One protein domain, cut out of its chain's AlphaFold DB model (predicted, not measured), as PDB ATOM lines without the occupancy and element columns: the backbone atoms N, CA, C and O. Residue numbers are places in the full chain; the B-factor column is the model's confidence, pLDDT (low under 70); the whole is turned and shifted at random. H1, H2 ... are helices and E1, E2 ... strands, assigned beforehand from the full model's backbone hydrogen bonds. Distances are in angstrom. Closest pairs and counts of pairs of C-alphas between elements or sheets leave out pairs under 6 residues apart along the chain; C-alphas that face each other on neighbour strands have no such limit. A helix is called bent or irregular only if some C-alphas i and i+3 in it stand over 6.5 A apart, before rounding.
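What this domain is: This is residues 14 to 59 and 67 to 156 of the 158 residues of the protein "Jerky-like protein-like" of Trichinella patagoniensis (UniProt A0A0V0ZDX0). A long, narrow two-stranded ribbon, E1 and E2, makes the long axis, and the short strands E3 and E4 widen it to four strands near the end where E1 begins and E2 ends. The bent helix H3 lies near that widened end with little contact to the sheet, residues 14 to 20 of H1 stick out, and the small helix H2 lies far off beyond the ribbon's other end. The printed part has 136 residues, with four named helices and four named strands in the order H1 E1 H2 E2 E3 H3 E4 H4; the mixed sheet runs E3 E2 E1 E4, and the class is mixed, helices and strands. The whole is loose, with a radius of gyration of the C-alphas of 18.6 A, and elongated, spanning 61 by 36 by 27 A.

How they stand to each other: The inner strands E1, residues 34 to 44, and E2, residues 68 to 77, are antiparallel at 162 degrees, with N 40 and O 72 2.8 A apart, within hydrogen-bond range. Edge strand E3, residues 83 to 85, forms a hairpin with E2, antiparallel at 168 degrees, with N 84 and O 75 at 3.0 A. Edge strand E4, residues 141 to 143, is parallel to E1 at 35 degrees, with N 143 and O 35 at 2.7 A. Helix H3, residues 112 to 134, was assigned as one helix by its hydrogen bonds but is bent, with C-alphas 121 and 124 6.8 A apart; its arms H3a, residues 112 to 121, and H3b, residues 124 to 134, stand at a shallow tilt of 33 degrees, only just short of steep. E3, H3 and E4 form a split strand-helix-strand unit, two strands running the same way with E2 and E1 between them, and its crossover is right-handed. H3b is only just not on the sheet, with 4 pairs of C-alphas within 10 A. H4, residues 153 to 156, is close to H3a but not clearly touching: their closest C-alphas, those of Phe 116 and Leu 156, are 7.9 A apart. H1, residues 14 to 27, and H2, residues 52 to 58, are apart from each other and not on the sheet. Each O i to N i+4 pair is within hydrogen-bond range in H2, H3a and H3b, against 7 of 10 in H1; H4 is too short for such a pair.

Where its parts are: H1 begins at C-alpha 14 (6.715, -1.846, -16.687) and is 20.4 A long. E1 is 31.6 A long, ending at C-alpha 44 (35.736, -18.011, -14.415), and E2 is 29.6 A. H3a is 14.1 A and H3b 15.4 A. H4 ends at C-alpha 156 (26.107, 11.736, -4.171).

The domain as a whole: The C-alphas farthest apart, of Thr 59 and Lys 135, are 62.3 A apart. Residues 60 to 66 are cut out, with 17.7 A between C-alphas 59 and 67. The link from E3 to H3, 26 residues, is long, and its residues 93 to 99 stand free. Mean pLDDT of the printed part is 70.9; residues 14 to 19, 43 to 59, 67 to 70 and 85 to 111 are under 70.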
ATOM      1  N   ARG A  14       7.557  -2.528 -15.679       40.22
ATOM      2  CA  ARG A  14       6.715  -1.846 -16.687       40.22
ATOM      3  C   ARG A  14       6.472  -0.372 -16.371       40.22
ATOM      4  O   ARG A  14       6.371   0.436 -17.280       40.22
ATOM      5  N   GLN A  15       6.387  -0.010 -15.092       45.59
ATOM      6  CA  GLN A  15       6.254   1.397 -14.713       45.59
ATOM      7  C   GLN A  15       7.545   2.162 -15.007       45.59
ATOM      8  O   GLN A  15       7.476   3.289 -15.467       45.59
ATOM      9  N   LEU A  16       8.707   1.522 -14.855       54.06
ATOM     10  CA  LEU A  16      10.016   2.087 -15.196       54.06
ATOM     11  C   LEU A  16      10.132   2.490 -16.676       54.06
ATOM     12  O   LEU A  16      10.553   3.605 -16.973       54.06
ATOM     13  N   THR A  17       9.708   1.624 -17.600       58.66
ATOM     14  CA  THR A  17       9.829   1.874 -19.048       58.66
ATOM     15  C   THR A  17       8.935   2.999 -19.552       58.66
ATOM     16  O   THR A  17       9.307   3.670 -20.506       58.66
ATOM     17  N   ASP A  18       7.794   3.241 -18.905       64.12
ATOM     18  CA  ASP A  18       6.856   4.288 -19.328       64.12
ATOM     19  C   ASP A  18       7.038   5.590 -18.541       64.12
ATOM     20  O   ASP A  18       6.796   6.679 -19.064       64.12
ATOM     21  N   PHE A  19       7.447   5.492 -17.276       62.19
ATOM     22  CA  PHE A  19       7.618   6.635 -16.387       62.19
ATOM     23  C   PHE A  19       8.938   7.352 -16.650       62.19
ATOM     24  O   PHE A  19       8.951   8.578 -16.741       62.19
ATOM     25  N   VAL A  20      10.044   6.620 -16.811       70.94
ATOM     26  CA  VAL A  20      11.365   7.241 -16.963       70.94
ATOM     27  C   VAL A  20      11.435   8.104 -18.226       70.94
ATOM     28  O   VAL A  20      11.686   9.297 -18.081       70.94
ATOM     29  N   PRO A  21      11.092   7.626 -19.438       73.12
ATOM     30  CA  PRO A  21      11.169   8.469 -20.632       73.12
ATOM     31  C   PRO A  21      10.281   9.716 -20.556       73.12
ATOM     32  O   PRO A  21      10.702  10.797 -20.966       73.12
ATOM     33  N   LYS A  22       9.073   9.597 -19.985       73.25
ATOM     34  CA  LYS A  22       8.145  10.729 -19.831       73.25
ATOM     35  C   LYS A  22       8.696  11.806 -18.899       73.25
ATOM     36  O   LYS A  22       8.577  12.990 -19.205       73.25
ATOM     37  N   ASN A  23       9.300  11.414 -17.780       76.88
ATOM     38  CA  ASN A  23       9.866  12.377 -16.839       76.88
ATOM     39  C   ASN A  23      11.175  12.972 -17.351       76.88
ATOM     40  O   ASN A  23      11.352  14.177 -17.235       76.88
ATOM     41  N   LEU A  24      12.025  12.184 -18.016       81.19
ATOM     42  CA  LEU A  24      13.242  12.695 -18.653       81.19
ATOM     43  C   LEU A  24      12.932  13.779 -19.687       81.19
ATOM     44  O   LEU A  24      13.572  14.828 -19.681       81.19
ATOM     45  N   GLN A  25      11.913  13.565 -20.527       74.56
ATOM     46  CA  GLN A  25      11.465  14.574 -21.491       74.56
ATOM     47  C   GLN A  25      10.932  15.835 -20.802       74.56
ATOM     48  O   GLN A  25      11.272  16.943 -21.208       74.56
ATOM     49  N   LYS A  26      10.125  15.680 -19.747       79.81
ATOM     50  CA  LYS A  26       9.554  16.807 -18.994       79.81
ATOM     51  C   LYS A  26      10.624  17.645 -18.281       79.81
ATOM     52  O   LYS A  26      10.519  18.866 -18.235       79.81
ATOM     53  N   GLU A  27      11.637  16.989 -17.735       80.94
ATOM     54  CA  GLU A  27      12.768  17.584 -17.010       80.94
ATOM     55  C   GLU A  27      13.849  18.172 -17.944       80.94
ATOM     56  O   GLU A  27      14.769  18.863 -17.486       80.94
ATOM     57  N   GLY A  28      13.738  17.903 -19.251       84.69
ATOM     58  CA  GLY A  28      14.670  18.362 -20.278       84.69
ATOM     59  C   GLY A  28      16.014  17.628 -20.263       84.69
ATOM     60  O   GLY A  28      17.036  18.232 -20.586       84.69
ATOM     61  N   TYR A  29      16.036  16.356 -19.855       86.56
ATOM     62  CA  TYR A  29      17.247  15.541 -19.903       86.56
ATOM     63  C   TYR A  29      17.578  15.109 -21.328       86.56
ATOM     64  O   TYR A  29      16.736  14.613 -22.076       86.56
ATOM     65  N   ASP A  30      18.853  15.249 -21.660       89.25
ATOM     66  CA  ASP A  30      19.444  14.710 -22.873       89.25
ATOM     67  C   ASP A  30      19.779  13.231 -22.657       89.25
ATOM     68  O   ASP A  30      20.486  12.893 -21.707       89.25
ATOM     69  N   LEU A  31      19.289  12.343 -23.527       89.06
ATOM     70  CA  LEU A  31      19.507  10.899 -23.394       89.06
ATOM     71  C   LEU A  31      20.989  10.512 -23.488       89.06
ATOM     72  O   LEU A  31      21.386   9.497 -22.916       89.06
ATOM     73  N   ASP A  32      21.821  11.331 -24.136       90.25
ATOM     74  CA  ASP A  32      23.271  11.118 -24.149       90.25
ATOM     75  C   ASP A  32      23.917  11.340 -22.771       90.25
ATOM     76  O   ASP A  32      25.038  10.884 -22.536       90.25
ATOM     77  N   PHE A  33      23.210  12.006 -21.851       90.12
ATOM     78  CA  PHE A  33      23.646  12.285 -20.481       90.12
ATOM     79  C   PHE A  33      22.807  11.572 -19.412       90.12
ATOM     80  O   PHE A  33      22.927  11.886 -18.227       90.12
ATOM     81  N   VAL A  34      21.987  10.598 -19.808       90.31
ATOM     82  CA  VAL A  34      21.289   9.690 -18.890       90.31
ATOM     83  C   VAL A  34      22.041   8.371 -18.866       90.31
ATOM     84  O   VAL A  34      22.081   7.677 -19.875       90.31
ATOM     85  N   TYR A  35      22.616   8.020 -17.725       89.38
ATOM     86  CA  TYR A  35      23.434   6.831 -17.525       89.38
ATOM     87  C   TYR A  35      22.729   5.819 -16.636       89.38
ATOM     88  O   TYR A  35      22.036   6.194 -15.696       89.38
ATOM     89  N   ASN A  36      22.950   4.540 -16.910       89.31
ATOM     90  CA  ASN A  36      22.656   3.449 -15.990       89.31
ATOM     91  C   ASN A  36      23.964   2.769 -15.594       89.31
ATOM     92  O   ASN A  36      24.841   2.601 -16.448       89.31
ATOM     93  N   THR A  37      24.070   2.339 -14.341       85.75
ATOM     94  CA  THR A  37      25.170   1.492 -13.877       85.75
ATOM     95  C   THR A  37      24.648   0.269 -13.135       85.75
ATOM     96  O   THR A  37      23.592   0.334 -12.509       85.75
ATOM     97  N   ASP A  38      25.347  -0.854 -13.287       83.00
ATOM     98  CA  ASP A  38      24.973  -2.132 -12.677       83.00
ATOM     99  C   ASP A  38      26.204  -3.027 -12.492       83.00
ATOM    100  O   ASP A  38      27.145  -2.995 -13.306       83.00
ATOM    101  N   GLU A  39      26.194  -3.841 -11.439       80.69
ATOM    102  CA  GLU A  39      27.205  -4.856 -11.184       80.69
ATOM    103  C   GLU A  39      26.921  -6.160 -11.940       80.69
ATOM    104  O   GLU A  39      25.816  -6.699 -11.968       80.69
ATOM    105  N   THR A  40      27.961  -6.743 -12.527       74.69
ATOM    106  CA  THR A  40      27.899  -8.051 -13.182       74.69
ATOM    107  C   THR A  40      28.988  -8.973 -12.664       74.69
ATOM    108  O   THR A  40      30.174  -8.656 -12.713       74.69
ATOM    109  N   ASP A  41      28.582 -10.164 -12.229       73.81
ATOM    110  CA  ASP A  41      29.488 -11.238 -11.838       73.81
ATOM    111  C   ASP A  41      29.864 -12.111 -13.042       73.81
ATOM    112  O   ASP A  41      29.033 -12.822 -13.612       73.81
ATOM    113  N   LEU A  42      31.150 -12.153 -13.376       71.75
ATOM    114  CA  LEU A  42      31.740 -13.158 -14.247       71.75
ATOM    115  C   LEU A  42      32.308 -14.303 -13.413       71.75
ATOM    116  O   LEU A  42      33.206 -14.128 -12.589       71.75
ATOM    117  N   ILE A  43      31.829 -15.512 -13.674       68.50
ATOM    118  CA  ILE A  43      32.388 -16.721 -13.077       68.50
ATOM    119  C   ILE A  43      33.416 -17.298 -14.047       68.50
ATOM    120  O   ILE A  43      33.064 -17.683 -15.162       68.50
ATOM    121  N   TRP A  44      34.669 -17.412 -13.615       62.09
ATOM    122  CA  TRP A  44      35.736 -18.011 -14.415       62.09
ATOM    123  C   TRP A  44      36.380 -19.194 -13.671       62.09
ATOM    124  O   TRP A  44      36.251 -19.327 -12.454       62.09
ATOM    125  N   LYS A  45      36.981 -20.129 -14.421       62.59
ATOM    126  CA  LYS A  45      37.461 -21.449 -13.941       62.59
ATOM    127  C   LYS A  45      36.386 -22.398 -13.387       62.59
ATOM    128  O   LYS A  45      36.662 -23.213 -12.513       62.59
ATOM    129  N   CYS A  46      35.169 -22.372 -13.925       61.97
ATOM    130  CA  CYS A  46      34.228 -23.461 -13.657       61.97
ATOM    131  C   CYS A  46      34.564 -24.691 -14.504       61.97
ATOM    132  O   CYS A  46      34.510 -24.631 -15.731       61.97
ATOM    133  N   LEU A  47      34.830 -25.828 -13.857       62.75
ATOM    134  CA  LEU A  47      34.784 -27.116 -14.545       62.75
ATOM    135  C   LEU A  47      33.349 -27.374 -15.044       62.75
ATOM    136  O   LEU A  47      32.390 -27.133 -14.296       62.75
ATOM    137  N   PRO A  48      33.167 -27.877 -16.281       60.38
ATOM    138  CA  PRO A  48      31.860 -28.300 -16.761       60.38
ATOM    139  C   PRO A  48      31.263 -29.328 -15.801       60.38
ATOM    140  O   PRO A  48      31.934 -30.284 -15.415       60.38
ATOM    141  N   LYS A  49      29.984 -29.169 -15.444       58.91
ATOM    142  CA  LYS A  49      29.298 -30.060 -14.485       58.91
ATOM    143  C   LYS A  49      29.289 -31.537 -14.908       58.91
ATOM    144  O   LYS A  49      29.015 -32.386 -14.059       58.91
ATOM    145  N   THR A  50      29.538 -31.799 -16.190       55.88
ATOM    146  CA  THR A  50      29.482 -33.094 -16.877       55.88
ATOM    147  C   THR A  50      30.851 -33.617 -17.318       55.88
ATOM    148  O   THR A  50      30.903 -34.640 -17.995       55.88
ATOM    149  N   SER A  51      31.966 -32.954 -16.981       56.44
ATOM    150  CA  SER A  51      33.278 -33.519 -17.316       56.44
ATOM    151  C   SER A  51      33.543 -34.771 -16.474       56.44
ATOM    152  O   SER A  51      33.137 -34.841 -15.312       56.44
ATOM    153  N   LEU A  52      34.241 -35.754 -17.051       57.03
ATOM    154  CA  LEU A  52      34.636 -36.974 -16.341       57.03
ATOM    155  C   LEU A  52      35.397 -36.619 -15.051       57.03
ATOM    156  O   LEU A  52      35.064 -37.138 -13.994       57.03
ATOM    157  N   ALA A  53      36.298 -35.631 -15.119       55.75
ATOM    158  CA  ALA A  53      36.995 -35.063 -13.963       55.75
ATOM    159  C   ALA A  53      36.041 -34.484 -12.896       55.75
ATOM    160  O   ALA A  53      36.217 -34.757 -11.714       55.75
ATOM    161  N   SER A  54      34.979 -33.765 -13.289       55.66
ATOM    162  CA  SER A  54      33.983 -33.229 -12.348       55.66
ATOM    163  C   SER A  54      33.200 -34.326 -11.621       55.66
ATOM    164  O   SER A  54      32.787 -34.113 -10.480       55.66
ATOM    165  N   MET A  55      32.968 -35.484 -12.249       56.81
ATOM    166  CA  MET A  55      32.299 -36.603 -11.578       56.81
ATOM    167  C   MET A  55      33.209 -37.281 -10.556       56.81
ATOM    168  O   MET A  55      32.761 -37.531  -9.441       56.81
ATOM    169  N   THR A  56      34.478 -37.516 -10.907       57.12
ATOM    170  CA  THR A  56      35.472 -38.125 -10.008       57.12
ATOM    171  C   THR A  56      35.791 -37.221  -8.814       57.12
ATOM    172  O   THR A  56      35.977 -37.694  -7.695       57.12
ATOM    173  N   GLU A  57      35.810 -35.905  -9.030       58.97
ATOM    174  CA  GLU A  57      36.065 -34.916  -7.984       58.97
ATOM    175  C   GLU A  57      34.881 -34.735  -7.017       58.97
ATOM    176  O   GLU A  57      35.097 -34.598  -5.816       58.97
ATOM    177  N   LYS A  58      33.621 -34.801  -7.485       58.09
ATOM    178  CA  LYS A  58      32.421 -34.702  -6.616       58.09
ATOM    179  C   LYS A  58      32.311 -35.829  -5.589       58.09
ATOM    180  O   LYS A  58      31.663 -35.646  -4.562       58.09
ATOM    181  N   THR A  59      32.903 -36.982  -5.875       59.44
ATOM    182  CA  THR A  59      32.927 -38.140  -4.973       59.44
ATOM    183  C   THR A  59      34.021 -38.065  -3.905       59.44
ATOM    184  O   THR A  59      34.014 -38.879  -2.984       59.44
ATOM    185  N   LYS A  67      35.177 -21.899  -7.760       60.97
ATOM    186  CA  LYS A  67      34.421 -20.858  -8.453       60.97
ATOM    187  C   LYS A  67      35.140 -19.554  -8.165       60.97
ATOM    188  O   LYS A  67      34.908 -18.956  -7.117       60.97
ATOM    189  N   GLU A  68      36.028 -19.140  -9.059       66.06
ATOM    190  CA  GLU A  68      36.545 -17.776  -9.010       66.06
ATOM    191  C   GLU A  68      35.490 -16.857  -9.636       66.06
ATOM    192  O   GLU A  68      34.974 -17.124 -10.724       66.06
ATOM    193  N   ARG A  69      35.109 -15.807  -8.908       65.69
ATOM    194  CA  ARG A  69      34.161 -14.787  -9.359       65.69
ATOM    195  C   ARG A  69      34.902 -13.470  -9.502       65.69
ATOM    196  O   ARG A  69      35.692 -13.123  -8.629       65.69
ATOM    197  N   MET A  70      34.632 -12.771 -10.589       69.25
ATOM    198  CA  MET A  70      35.079 -11.411 -10.830       69.25
ATOM    199  C   MET A  70      33.837 -10.555 -11.012       69.25
ATOM    200  O   MET A  70      33.038 -10.839 -11.897       69.25
ATOM    201  N   THR A  71      33.668  -9.539 -10.176       70.44
ATOM    202  CA  THR A  71      32.556  -8.597 -10.315       70.44
ATOM    203  C   THR A  71      33.040  -7.355 -11.045       70.44
ATOM    204  O   THR A  71      34.085  -6.802 -10.702       70.44
ATOM    205  N   PHE A  72      32.275  -6.933 -12.041       72.56
ATOM    206  CA  PHE A  72      32.491  -5.727 -12.824       72.56
ATOM    207  C   PHE A  72      31.399  -4.717 -12.520       72.56
ATOM    208  O   PHE A  72      30.234  -5.101 -12.471       72.56
ATOM    209  N   LEU A  73      31.757  -3.441 -12.408       77.62
ATOM    210  CA  LEU A  73      30.787  -2.355 -12.471       77.62
ATOM    211  C   LEU A  73      30.763  -1.822 -13.908       77.62
ATOM    212  O   LEU A  73      31.782  -1.439 -14.485       77.62
ATOM    213  N   CYS A  74      29.600  -1.864 -14.535       81.62
ATOM    214  CA  CYS A  74      29.427  -1.402 -15.907       81.62
ATOM    215  C   CYS A  74      28.568  -0.147 -15.904       81.62
ATOM    216  O   CYS A  74      27.637  -0.044 -15.107       81.62
ATOM    217  N   PHE A  75      28.827   0.781 -16.824       86.25
ATOM    218  CA  PHE A  75      27.889   1.865 -17.093       86.25
ATOM    219  C   PHE A  75      27.782   2.189 -18.581       86.25
ATOM    220  O   PHE A  75      28.720   2.001 -19.362       86.25
ATOM    221  N   ALA A  76      26.609   2.675 -18.976       89.81
ATOM    222  CA  ALA A  76      26.328   3.127 -20.331       89.81
ATOM    223  C   ALA A  76      25.268   4.229 -20.318       89.81
ATOM    224  O   ALA A  76      24.392   4.237 -19.448       89.81
ATOM    225  N   ASN A  77      25.335   5.139 -21.290       90.88
ATOM    226  CA  ASN A  77      24.275   6.113 -21.506       90.88
ATOM    227  C   ASN A  77      23.063   5.492 -22.226       90.88
ATOM    228  O   ASN A  77      23.143   4.413 -22.818       90.88
ATOM    229  N   ALA A  78      21.924   6.182 -22.190       88.62
ATOM    230  CA  ALA A  78      20.659   5.679 -22.715       88.62
ATOM    231  C   ALA A  78      20.669   5.493 -24.241       88.62
ATOM    232  O   ALA A  78      19.898   4.689 -24.763       88.62
ATOM    233  N   THR A  79      21.547   6.200 -24.960       87.75
ATOM    234  CA  THR A  79      21.740   6.023 -26.408       87.75
ATOM    235  C   THR A  79      22.737   4.913 -26.751       87.75
ATOM    236  O   THR A  79      22.841   4.521 -27.911       87.75
ATOM    237  N   GLY A  80      23.480   4.399 -25.765       85.12
ATOM    238  CA  GLY A  80      24.568   3.432 -25.938       85.12
ATOM    239  C   GLY A  80      25.828   3.992 -26.612       85.12
ATOM    240  O   GLY A  80      26.734   3.215 -26.940       85.12
ATOM    241  N   SER A  81      25.876   5.310 -26.832       86.50
ATOM    242  CA  SER A  81      26.970   6.024 -27.502       86.50
ATOM    243  C   SER A  81      28.176   6.241 -26.594       86.50
ATOM    244  O   SER A  81      29.300   6.296 -27.090       86.50
ATOM    245  N   ASP A  82      27.952   6.342 -25.284       87.75
ATOM    246  CA  ASP A  82      29.005   6.322 -24.272       87.75
ATOM    247  C   ASP A  82      28.808   5.119 -23.362       87.75
ATOM    248  O   ASP A  82      27.723   4.890 -22.821       87.75
ATOM    249  N   ARG A  83      29.857   4.317 -23.225       82.62
ATOM    250  CA  ARG A  83      29.854   3.129 -22.378       82.62
ATOM    251  C   ARG A  83      31.263   2.827 -21.925       82.62
ATOM    252  O   ARG A  83      32.203   2.900 -22.715       82.62
ATOM    253  N   LEU A  84      31.384   2.418 -20.673       71.62
ATOM    254  CA  LEU A  84      32.654   2.040 -20.082       71.62
ATOM    255  C   LEU A  84      32.428   0.826 -19.179       71.62
ATOM    256  O   LEU A  84      31.481   0.772 -18.393       71.62
ATOM    257  N   GLN A  85      33.286  -0.180 -19.326       61.44
ATOM    258  CA  GLN A  85      33.274  -1.381 -18.491       61.44
ATOM    259  C   GLN A  85      34.421  -1.266 -17.493       61.44
ATOM    260  O   GLN A  85      35.570  -1.397 -17.907       61.44
ATOM    261  N   LEU A  86      34.133  -0.996 -16.213       58.78
ATOM    262  CA  LEU A  86      35.154  -0.794 -15.181       58.78
ATOM    263  C   LEU A  86      34.725  -1.307 -13.811       58.78
ATOM    264  O   LEU A  86      34.037  -0.615 -13.079       58.78
ATOM    265  N   LEU A  87      35.255  -2.454 -13.399       53.66
ATOM    266  CA  LEU A  87      36.036  -2.567 -12.161       53.66
ATOM    267  C   LEU A  87      36.564  -3.995 -12.061       53.66
ATOM    268  O   LEU A  87      35.919  -4.934 -12.517       53.66
ATOM    269  N   ASN A  88      37.738  -4.156 -11.465       47.62
ATOM    270  CA  ASN A  88      38.341  -5.456 -11.234       47.62
ATOM    271  C   ASN A  88      38.549  -5.653  -9.726       47.62
ATOM    272  O   ASN A  88      39.202  -4.837  -9.081       47.62
ATOM    273  N   SER A  89      38.087  -6.773  -9.177       45.41
ATOM    274  CA  SER A  89      38.739  -7.391  -8.021       45.41
ATOM    275  C   SER A  89      39.656  -8.515  -8.521       45.41
ATOM    276  O   SER A  89      39.140  -9.483  -9.085       45.41
ATOM    277  N   TRP A  90      40.973  -8.375  -8.286       35.81
ATOM    278  CA  TRP A  90      42.094  -9.301  -8.584       35.81
ATOM    279  C   TRP A  90      42.915  -9.103  -9.886       35.81
ATOM    280  O   TRP A  90      42.435  -9.165 -11.011       35.81
ATOM    281  N   LYS A  91      44.250  -8.974  -9.744       37.69
ATOM    282  CA  LYS A  91      45.239  -9.005 -10.848       37.69
ATOM    283  C   LYS A  91      45.055 -10.253 -11.733       37.69
ATOM    284  O   LYS A  91      45.557 -11.322 -11.393       37.69
ATOM    285  N   ILE A  92      44.450 -10.109 -12.913       40.53
ATOM    286  CA  ILE A  92      44.455 -11.148 -13.951       40.53
ATOM    287  C   ILE A  92      45.300 -10.647 -15.125       40.53
ATOM    288  O   ILE A  92      44.876  -9.806 -15.909       40.53
ATOM    289  N   LYS A  93      46.509 -11.204 -15.269       39.12
ATOM    290  CA  LYS A  93      47.459 -10.929 -16.370       39.12
ATOM    291  C   LYS A  93      46.962 -11.368 -17.767       39.12
ATOM    292  O   LYS A  93      47.722 -11.286 -18.719       39.12
ATOM    293  N   ALA A  94      45.732 -11.872 -17.892       42.22
ATOM    294  CA  ALA A  94      45.203 -12.468 -19.124       42.22
ATOM    295  C   ALA A  94      44.413 -11.494 -20.019       42.22
ATOM    296  O   ALA A  94      44.146 -11.828 -21.168       42.22
ATOM    297  N   PHE A  95      44.053 -10.302 -19.528       43.25
ATOM    298  CA  PHE A  95      43.266  -9.312 -20.284       43.25
ATOM    299  C   PHE A  95      44.097  -8.116 -20.788       43.25
ATOM    300  O   PHE A  95      43.551  -7.069 -21.113       43.25
ATOM    301  N   THR A  96      45.420  -8.256 -20.901       39.75
ATOM    302  CA  THR A  96      46.362  -7.161 -21.223       39.75
ATOM    303  C   THR A  96      46.322  -6.641 -22.670       39.75
ATOM    304  O   THR A  96      47.172  -5.836 -23.028       39.75
ATOM    305  N   ASN A  97      45.371  -7.077 -23.504       35.62
ATOM    306  CA  ASN A  97      45.319  -6.725 -24.933       35.62
ATOM    307  C   ASN A  97      44.145  -5.821 -25.326       35.62
ATOM    308  O   ASN A  97      43.902  -5.616 -26.513       35.62
ATOM    309  N   TYR A  98      43.415  -5.280 -24.358       41.34
ATOM    310  CA  TYR A  98      42.342  -4.337 -24.626       41.34
ATOM    311  C   TYR A  98      42.510  -3.095 -23.750       41.34
ATOM    312  O   TYR A  98      43.019  -3.184 -22.635       41.34
ATOM    313  N   ASP A  99      42.082  -1.951 -24.279       37.47
ATOM    314  CA  ASP A  99      42.183  -0.617 -23.675       37.47
ATOM    315  C   ASP A  99      41.236  -0.496 -22.461       37.47
ATOM    316  O   ASP A  99      40.138   0.051 -22.537       37.47
ATOM    317  N   TRP A 100      41.582  -1.190 -21.373       44.19
ATOM    318  CA  TRP A 100      40.754  -1.356 -20.178       44.19
ATOM    319  C   TRP A 100      41.331  -0.489 -19.065       44.19
ATOM    320  O   TRP A 100      42.449  -0.727 -18.602       44.19
ATOM    321  N   HIS A 101      40.550   0.469 -18.566       44.06
ATOM    322  CA  HIS A 101      40.886   1.229 -17.360       44.06
ATOM    323  C   HIS A 101      40.652   0.366 -16.096       44.06
ATOM    324  O   HIS A 101      39.808   0.627 -15.251       44.06
ATOM    325  N   ALA A 102      41.380  -0.740 -15.950       43.19
ATOM    326  CA  ALA A 102      41.191  -1.637 -14.816       43.19
ATOM    327  C   ALA A 102      41.803  -1.046 -13.534       43.19
ATOM    328  O   ALA A 102      42.987  -1.243 -13.259       43.19
ATOM    329  N   GLU A 103      40.995  -0.366 -12.722       42.59
ATOM    330  CA  GLU A 103      41.373  -0.068 -11.344       42.59
ATOM    331  C   GLU A 103      40.991  -1.241 -10.429       42.59
ATOM    332  O   GLU A 103      39.873  -1.763 -10.475       42.59
ATOM    333  N   VAL A 104      41.970  -1.718  -9.655       40.06
ATOM    334  CA  VAL A 104      41.860  -2.936  -8.844       40.06
ATOM    335  C   VAL A 104      41.363  -2.582  -7.443       40.06
ATOM    336  O   VAL A 104      42.080  -1.953  -6.664       40.06
ATOM    337  N   ALA A 105      40.160  -3.032  -7.095       42.72
ATOM    338  CA  ALA A 105      39.629  -3.008  -5.738       42.72
ATOM    339  C   ALA A 105      39.844  -4.381  -5.075       42.72
ATOM    340  O   ALA A 105      39.247  -5.380  -5.458       42.72
ATOM    341  N   ASP A 106      40.722  -4.439  -4.071       41.31
ATOM    342  CA  ASP A 106      41.124  -5.675  -3.369       41.31
ATOM    343  C   ASP A 106      40.009  -6.312  -2.504       41.31
ATOM    344  O   ASP A 106      40.179  -7.405  -1.967       41.31
ATOM    345  N   LYS A 107      38.841  -5.674  -2.339       51.22
ATOM    346  CA  LYS A 107      37.732  -6.207  -1.525       51.22
ATOM    347  C   LYS A 107      36.376  -5.884  -2.148       51.22
ATOM    348  O   LYS A 107      36.254  -4.956  -2.935       51.22
ATOM    349  N   SER A 108      35.388  -6.715  -1.810       53.34
ATOM    350  CA  SER A 108      34.059  -6.777  -2.431       53.34
ATOM    351  C   SER A 108      33.430  -5.406  -2.688       53.34
ATOM    352  O   SER A 108      33.381  -4.585  -1.771       53.34
ATOM    353  N   LEU A 109      32.816  -5.239  -3.864       54.00
ATOM    354  CA  LEU A 109      31.967  -4.092  -4.232       54.00
ATOM    355  C   LEU A 109      30.798  -3.836  -3.260       54.00
ATOM    356  O   LEU A 109      30.159  -2.795  -3.314       54.00
ATOM    357  N   ASN A 110      30.568  -4.741  -2.302       56.44
ATOM    358  CA  ASN A 110      29.630  -4.548  -1.196       56.44
ATOM    359  C   ASN A 110      30.015  -3.407  -0.231       56.44
ATOM    360  O   ASN A 110      29.259  -3.107   0.691       56.44
ATOM    361  N   ASP A 111      31.189  -2.797  -0.392       68.88
ATOM    362  CA  ASP A 111      31.612  -1.643   0.391       68.88
ATOM    363  C   ASP A 111      31.372  -0.340  -0.380       68.88
ATOM    364  O   ASP A 111      32.021  -0.050  -1.387       68.88
ATOM    365  N   ARG A 112      30.466   0.479   0.163       74.75
ATOM    366  CA  ARG A 112      30.058   1.789  -0.361       74.75
ATOM    367  C   ARG A 112      31.234   2.721  -0.679       74.75
ATOM    368  O   ARG A 112      31.113   3.592  -1.538       74.75
ATOM    369  N   ARG A 113      32.388   2.553  -0.021       77.62
ATOM    370  CA  ARG A 113      33.611   3.327  -0.308       77.62
ATOM    371  C   ARG A 113      34.113   3.127  -1.736       77.62
ATOM    372  O   ARG A 113      34.647   4.070  -2.313       77.62
ATOM    373  N   TYR A 114      33.939   1.936  -2.312       75.69
ATOM    374  CA  TYR A 114      34.322   1.680  -3.702       75.69
ATOM    375  C   TYR A 114      33.402   2.393  -4.681       75.69
ATOM    376  O   TYR A 114      33.901   2.957  -5.648       75.69
ATOM    377  N   PHE A 115      32.097   2.435  -4.397       79.56
ATOM    378  CA  PHE A 115      31.157   3.187  -5.221       79.56
ATOM    379  C   PHE A 115      31.515   4.677  -5.241       79.56
ATOM    380  O   PHE A 115      31.586   5.262  -6.313       79.56
ATOM    381  N   PHE A 116      31.811   5.283  -4.083       82.25
ATOM    382  CA  PHE A 116      32.243   6.688  -4.036       82.25
ATOM    383  C   PHE A 116      33.521   6.936  -4.828       82.25
ATOM    384  O   PHE A 116      33.572   7.872  -5.617       82.25
ATOM    385  N   ARG A 117      34.532   6.079  -4.657       82.62
ATOM    386  CA  ARG A 117      35.772   6.195  -5.427       82.62
ATOM    387  C   ARG A 117      35.526   6.098  -6.924       82.62
ATOM    388  O   ARG A 117      35.958   6.971  -7.658       82.62
ATOM    389  N   TRP A 118      34.785   5.089  -7.375       84.44
ATOM    390  CA  TRP A 118      34.402   4.982  -8.780       84.44
ATOM    391  C   TRP A 118      33.632   6.226  -9.251       84.44
ATOM    392  O   TRP A 118      33.920   6.774 -10.310       84.44
ATOM    393  N   TYR A 119      32.687   6.719  -8.458       84.81
ATOM    394  CA  TYR A 119      31.879   7.875  -8.822       84.81
ATOM    395  C   TYR A 119      32.733   9.146  -8.997       84.81
ATOM    396  O   TYR A 119      32.659   9.805 -10.037       84.81
ATOM    397  N   ASP A 120      33.598   9.444  -8.024       84.12
ATOM    398  CA  ASP A 120      34.415  10.662  -7.984       84.12
ATOM    399  C   ASP A 120      35.641  10.596  -8.906       84.12
ATOM    400  O   ASP A 120      35.960  11.567  -9.596       84.12
ATOM    401  N   GLU A 121      36.342   9.461  -8.916       83.25
ATOM    402  CA  GLU A 121      37.634   9.292  -9.595       83.25
ATOM    403  C   GLU A 121      37.462   8.859 -11.058       83.25
ATOM    404  O   GLU A 121      38.337   9.137 -11.880       83.25
ATOM    405  N   ILE A 122      36.338   8.222 -11.409       83.69
ATOM    406  CA  ILE A 122      36.128   7.610 -12.728       83.69
ATOM    407  C   ILE A 122      34.908   8.193 -13.444       83.69
ATOM    408  O   ILE A 122      35.054   8.784 -14.517       83.69
ATOM    409  N   PHE A 123      33.705   8.060 -12.878       86.50
ATOM    410  CA  PHE A 123      32.463   8.425 -13.564       86.50
ATOM    411  C   PHE A 123      32.384   9.929 -13.859       86.50
ATOM    412  O   PHE A 123      32.196  10.325 -15.011       86.50
ATOM    413  N   ILE A 124      32.578  10.787 -12.848       88.81
ATOM    414  CA  ILE A 124      32.504  12.245 -13.026       88.81
ATOM    415  C   ILE A 124      33.538  12.752 -14.051       88.81
ATOM    416  O   ILE A 124      33.144  13.504 -14.954       88.81
ATOM    417  N   PRO A 125      34.840  12.405 -13.957       89.31
ATOM    418  CA  PRO A 125      35.830  12.820 -14.948       89.31
ATOM    419  C   PRO A 125      35.506  12.320 -16.358       89.31
ATOM    420  O   PRO A 125      35.578  13.111 -17.302       89.31
ATOM    421  N   HIS A 126      35.081  11.060 -16.494       88.94
ATOM    422  CA  HIS A 126      34.732  10.463 -17.785       88.94
ATOM    423  C   HIS A 126      33.582  11.206 -18.464       88.94
ATOM    424  O   HIS A 126      33.710  11.635 -19.611       88.94
ATOM    425  N   VAL A 127      32.483  11.459 -17.746       90.00
ATOM    426  CA  VAL A 127      31.329  12.174 -18.313       90.00
ATOM    427  C   VAL A 127      31.691  13.615 -18.687       90.00
ATOM    428  O   VAL A 127      31.258  14.109 -19.731       90.00
ATOM    429  N   LYS A 128      32.527  14.296 -17.890       91.06
ATOM    430  CA  LYS A 128      33.036  15.638 -18.232       91.06
ATOM    431  C   LYS A 128      33.875  15.618 -19.510       91.06
ATOM    432  O   LYS A 128      33.747  16.516 -20.346       91.06
ATOM    433  N   GLU A 129      34.727  14.612 -19.678       91.19
ATOM    434  CA  GLU A 129      35.514  14.439 -20.895       91.19
ATOM    435  C   GLU A 129      34.621  14.140 -22.104       91.19
ATOM    436  O   GLU A 129      34.803  14.744 -23.164       91.19
ATOM    437  N   TYR A 130      33.619  13.277 -21.940       91.19
ATOM    438  CA  TYR A 130      32.640  12.969 -22.977       91.19
ATOM    439  C   TYR A 130      31.866  14.220 -23.418       91.19
ATOM    440  O   TYR A 130      31.811  14.522 -24.610       91.19
ATOM    441  N   GLN A 131      31.363  15.020 -22.471       91.88
ATOM    442  CA  GLN A 131      30.716  16.310 -22.744       91.88
ATOM    443  C   GLN A 131      31.627  17.259 -23.535       91.88
ATOM    444  O   GLN A 131      31.216  17.849 -24.541       91.88
ATOM    445  N   LYS A 132      32.902  17.356 -23.139       93.94
ATOM    446  CA  LYS A 132      33.905  18.170 -23.839       93.94
ATOM    447  C   LYS A 132      34.139  17.680 -25.271       93.94
ATOM    448  O   LYS A 132      34.156  18.503 -26.188       93.94
ATOM    449  N   LYS A 133      34.293  16.368 -25.480       92.19
ATOM    450  CA  LYS A 133      34.471  15.752 -26.811       92.19
ATOM    451  C   LYS A 133      33.247  15.969 -27.700       92.19
ATOM    452  O   LYS A 133      33.397  16.348 -28.859       92.19
ATOM    453  N   ALA A 134      32.051  15.805 -27.141       90.25
ATOM    454  CA  ALA A 134      30.784  16.017 -27.830       90.25
ATOM    455  C   ALA A 134      30.454  17.502 -28.070       90.25
ATOM    456  O   ALA A 134      29.493  17.798 -28.776       90.25
ATOM    457  N   LYS A 135      31.223  18.438 -27.483       93.56
ATOM    458  CA  LYS A 135      30.943  19.888 -27.469       93.56
ATOM    459  C   LYS A 135      29.517  20.204 -27.001       93.56
ATOM    460  O   LYS A 135      28.888  21.151 -27.470       93.56
ATOM    461  N   ARG A 136      29.005  19.392 -26.078       91.12
ATOM    462  CA  ARG A 136      27.657  19.482 -25.515       91.12
ATOM    463  C   ARG A 136      27.777  19.497 -24.002       91.12
ATOM    464  O   ARG A 136      28.569  18.760 -23.430       91.12
ATOM    465  N   SER A 137      26.984  20.340 -23.361       86.31
ATOM    466  CA  SER A 137      26.883  20.400 -21.905       86.31
ATOM    467  C   SER A 137      25.423  20.255 -21.515       86.31
ATOM    468  O   SER A 137      24.538  20.644 -22.277       86.31
ATOM    469  N   GLY A 138      25.167  19.666 -20.357       85.81
ATOM    470  CA  GLY A 138      23.808  19.409 -19.911       85.81
ATOM    471  C   GLY A 138      23.772  18.759 -18.542       85.81
ATOM    472  O   GLY A 138      24.807  18.390 -17.976       85.81
ATOM    473  N   LYS A 139      22.556  18.626 -18.012       86.75
ATOM    474  CA  LYS A 139      22.315  17.852 -16.798       86.75
ATOM    475  C   LYS A 139      22.680  16.394 -17.070       86.75
ATOM    476  O   LYS A 139      22.278  15.838 -18.087       86.75
ATOM    477  N   VAL A 140      23.428  15.804 -16.147       89.31
ATOM    478  CA  VAL A 140      23.766  14.380 -16.151       89.31
ATOM    479  C   VAL A 140      22.894  13.702 -15.115       89.31
ATOM    480  O   VAL A 140      22.808  14.203 -13.993       89.31
ATOM    481  N   LEU A 141      22.278  12.591 -15.499       88.75
ATOM    482  CA  LEU A 141      21.546  11.705 -14.610       88.75
ATOM    483  C   LEU A 141      22.266  10.359 -14.546       88.75
ATOM    484  O   LEU A 141      22.537   9.770 -15.587       88.75
ATOM    485  N   LEU A 142      22.526   9.863 -13.340       88.25
ATOM    486  CA  LEU A 142      22.990   8.501 -13.100       88.25
ATOM    487  C   LEU A 142      21.879   7.703 -12.412       88.25
ATOM    488  O   LEU A 142      21.406   8.087 -11.345       88.25
ATOM    489  N   ILE A 143      21.478   6.600 -13.034       86.12
ATOM    490  CA  ILE A 143      20.503   5.639 -12.530       86.12
ATOM    491  C   ILE A 143      21.267   4.476 -11.899       86.12
ATOM    492  O   ILE A 143      22.112   3.856 -12.547       86.12
ATOM    493  N   ILE A 144      20.946   4.207 -10.637       84.31
ATOM    494  CA  ILE A 144      21.507   3.134  -9.811       84.31
ATOM    495  C   ILE A 144      20.358   2.314  -9.230       84.31
ATOM    496  O   ILE A 144      19.266   2.847  -8.991       84.31
ATOM    497  N   ASP A 145      20.589   1.024  -9.006       81.81
ATOM    498  CA  ASP A 145      19.641   0.209  -8.258       81.81
ATOM    499  C   ASP A 145      19.662   0.572  -6.756       81.81
ATOM    500  O   ASP A 145      20.520   1.317  -6.276       81.81
ATOM    501  N   ASN A 146      18.696   0.052  -5.998       80.00
ATOM    502  CA  ASN A 146      18.604   0.286  -4.556       80.00
ATOM    503  C   ASN A 146      19.316  -0.815  -3.745       80.00
ATOM    504  O   ASN A 146      18.738  -1.371  -2.803       80.00
ATOM    505  N   ALA A 147      20.535  -1.196  -4.136       76.62
ATOM    506  CA  ALA A 147      21.348  -2.133  -3.372       76.62
ATOM    507  C   ALA A 147      21.898  -1.490  -2.079       76.62
ATOM    508  O   ALA A 147      22.247  -0.311  -2.063       76.62
ATOM    509  N   PRO A 148      22.064  -2.251  -0.976       73.62
ATOM    510  CA  PRO A 148      22.627  -1.722   0.275       73.62
ATOM    511  C   PRO A 148      24.045  -1.137   0.141       73.62
ATOM    512  O   PRO A 148      24.431  -0.248   0.909       73.62
ATOM    513  N   SER A 149      24.820  -1.652  -0.817       71.12
ATOM    514  CA  SER A 149      26.159  -1.182  -1.182       71.12
ATOM    515  C   SER A 149      26.142   0.203  -1.820       71.12
ATOM    516  O   SER A 149      27.129   0.933  -1.708       71.12
ATOM    517  N   HIS A 150      25.022   0.607  -2.422       77.38
ATOM    518  CA  HIS A 150      24.893   1.911  -3.044       77.38
ATOM    519  C   HIS A 150      24.704   3.022  -2.003       77.38
ATOM    520  O   HIS A 150      24.048   2.843  -0.966       77.38
ATOM    521  N   PRO A 151      25.347   4.181  -2.210       76.44
ATOM    522  CA  PRO A 151      25.044   5.379  -1.444       76.44
ATOM    523  C   PRO A 151      23.664   5.923  -1.826       76.44
ATOM    524  O   PRO A 151      23.193   5.728  -2.944       76.44
ATOM    525  N   SER A 152      23.013   6.626  -0.897       78.31
ATOM    526  CA  SER A 152      21.787   7.357  -1.230       78.31
ATOM    527  C   SER A 152      22.093   8.529  -2.166       78.31
ATOM    528  O   SER A 152      23.223   9.023  -2.201       78.31
ATOM    529  N   CYS A 153      21.072   9.014  -2.878       71.06
ATOM    530  CA  CYS A 153      21.191  10.180  -3.762       71.06
ATOM    531  C   CYS A 153      21.781  11.389  -3.047       71.06
ATOM    532  O   CYS A 153      22.731  11.993  -3.525       71.06
ATOM    533  N   GLU A 154      21.278  11.667  -1.842       73.62
ATOM    534  CA  GLU A 154      21.726  12.783  -1.006       73.62
ATOM    535  C   GLU A 154      23.230  12.733  -0.726       73.62
ATOM    536  O   GLU A 154      23.890  13.762  -0.614       73.62
ATOM    537  N   MET A 155      23.801  11.529  -0.624       77.00
ATOM    538  CA  MET A 155      25.233  11.374  -0.408       77.00
ATOM    539  C   MET A 155      26.058  11.580  -1.682       77.00
ATOM    540  O   MET A 155      27.271  11.735  -1.544       77.00
ATOM    541  N   LEU A 156      25.457  11.526  -2.872       77.44
ATOM    542  CA  LEU A 156      26.107  11.736  -4.171       77.44
ATOM    543  C   LEU A 156      25.906  13.162  -4.714       77.44
ATOM    544  O   LEU A 156      26.759  13.639  -5.458       77.44
TER     545      LEU A 156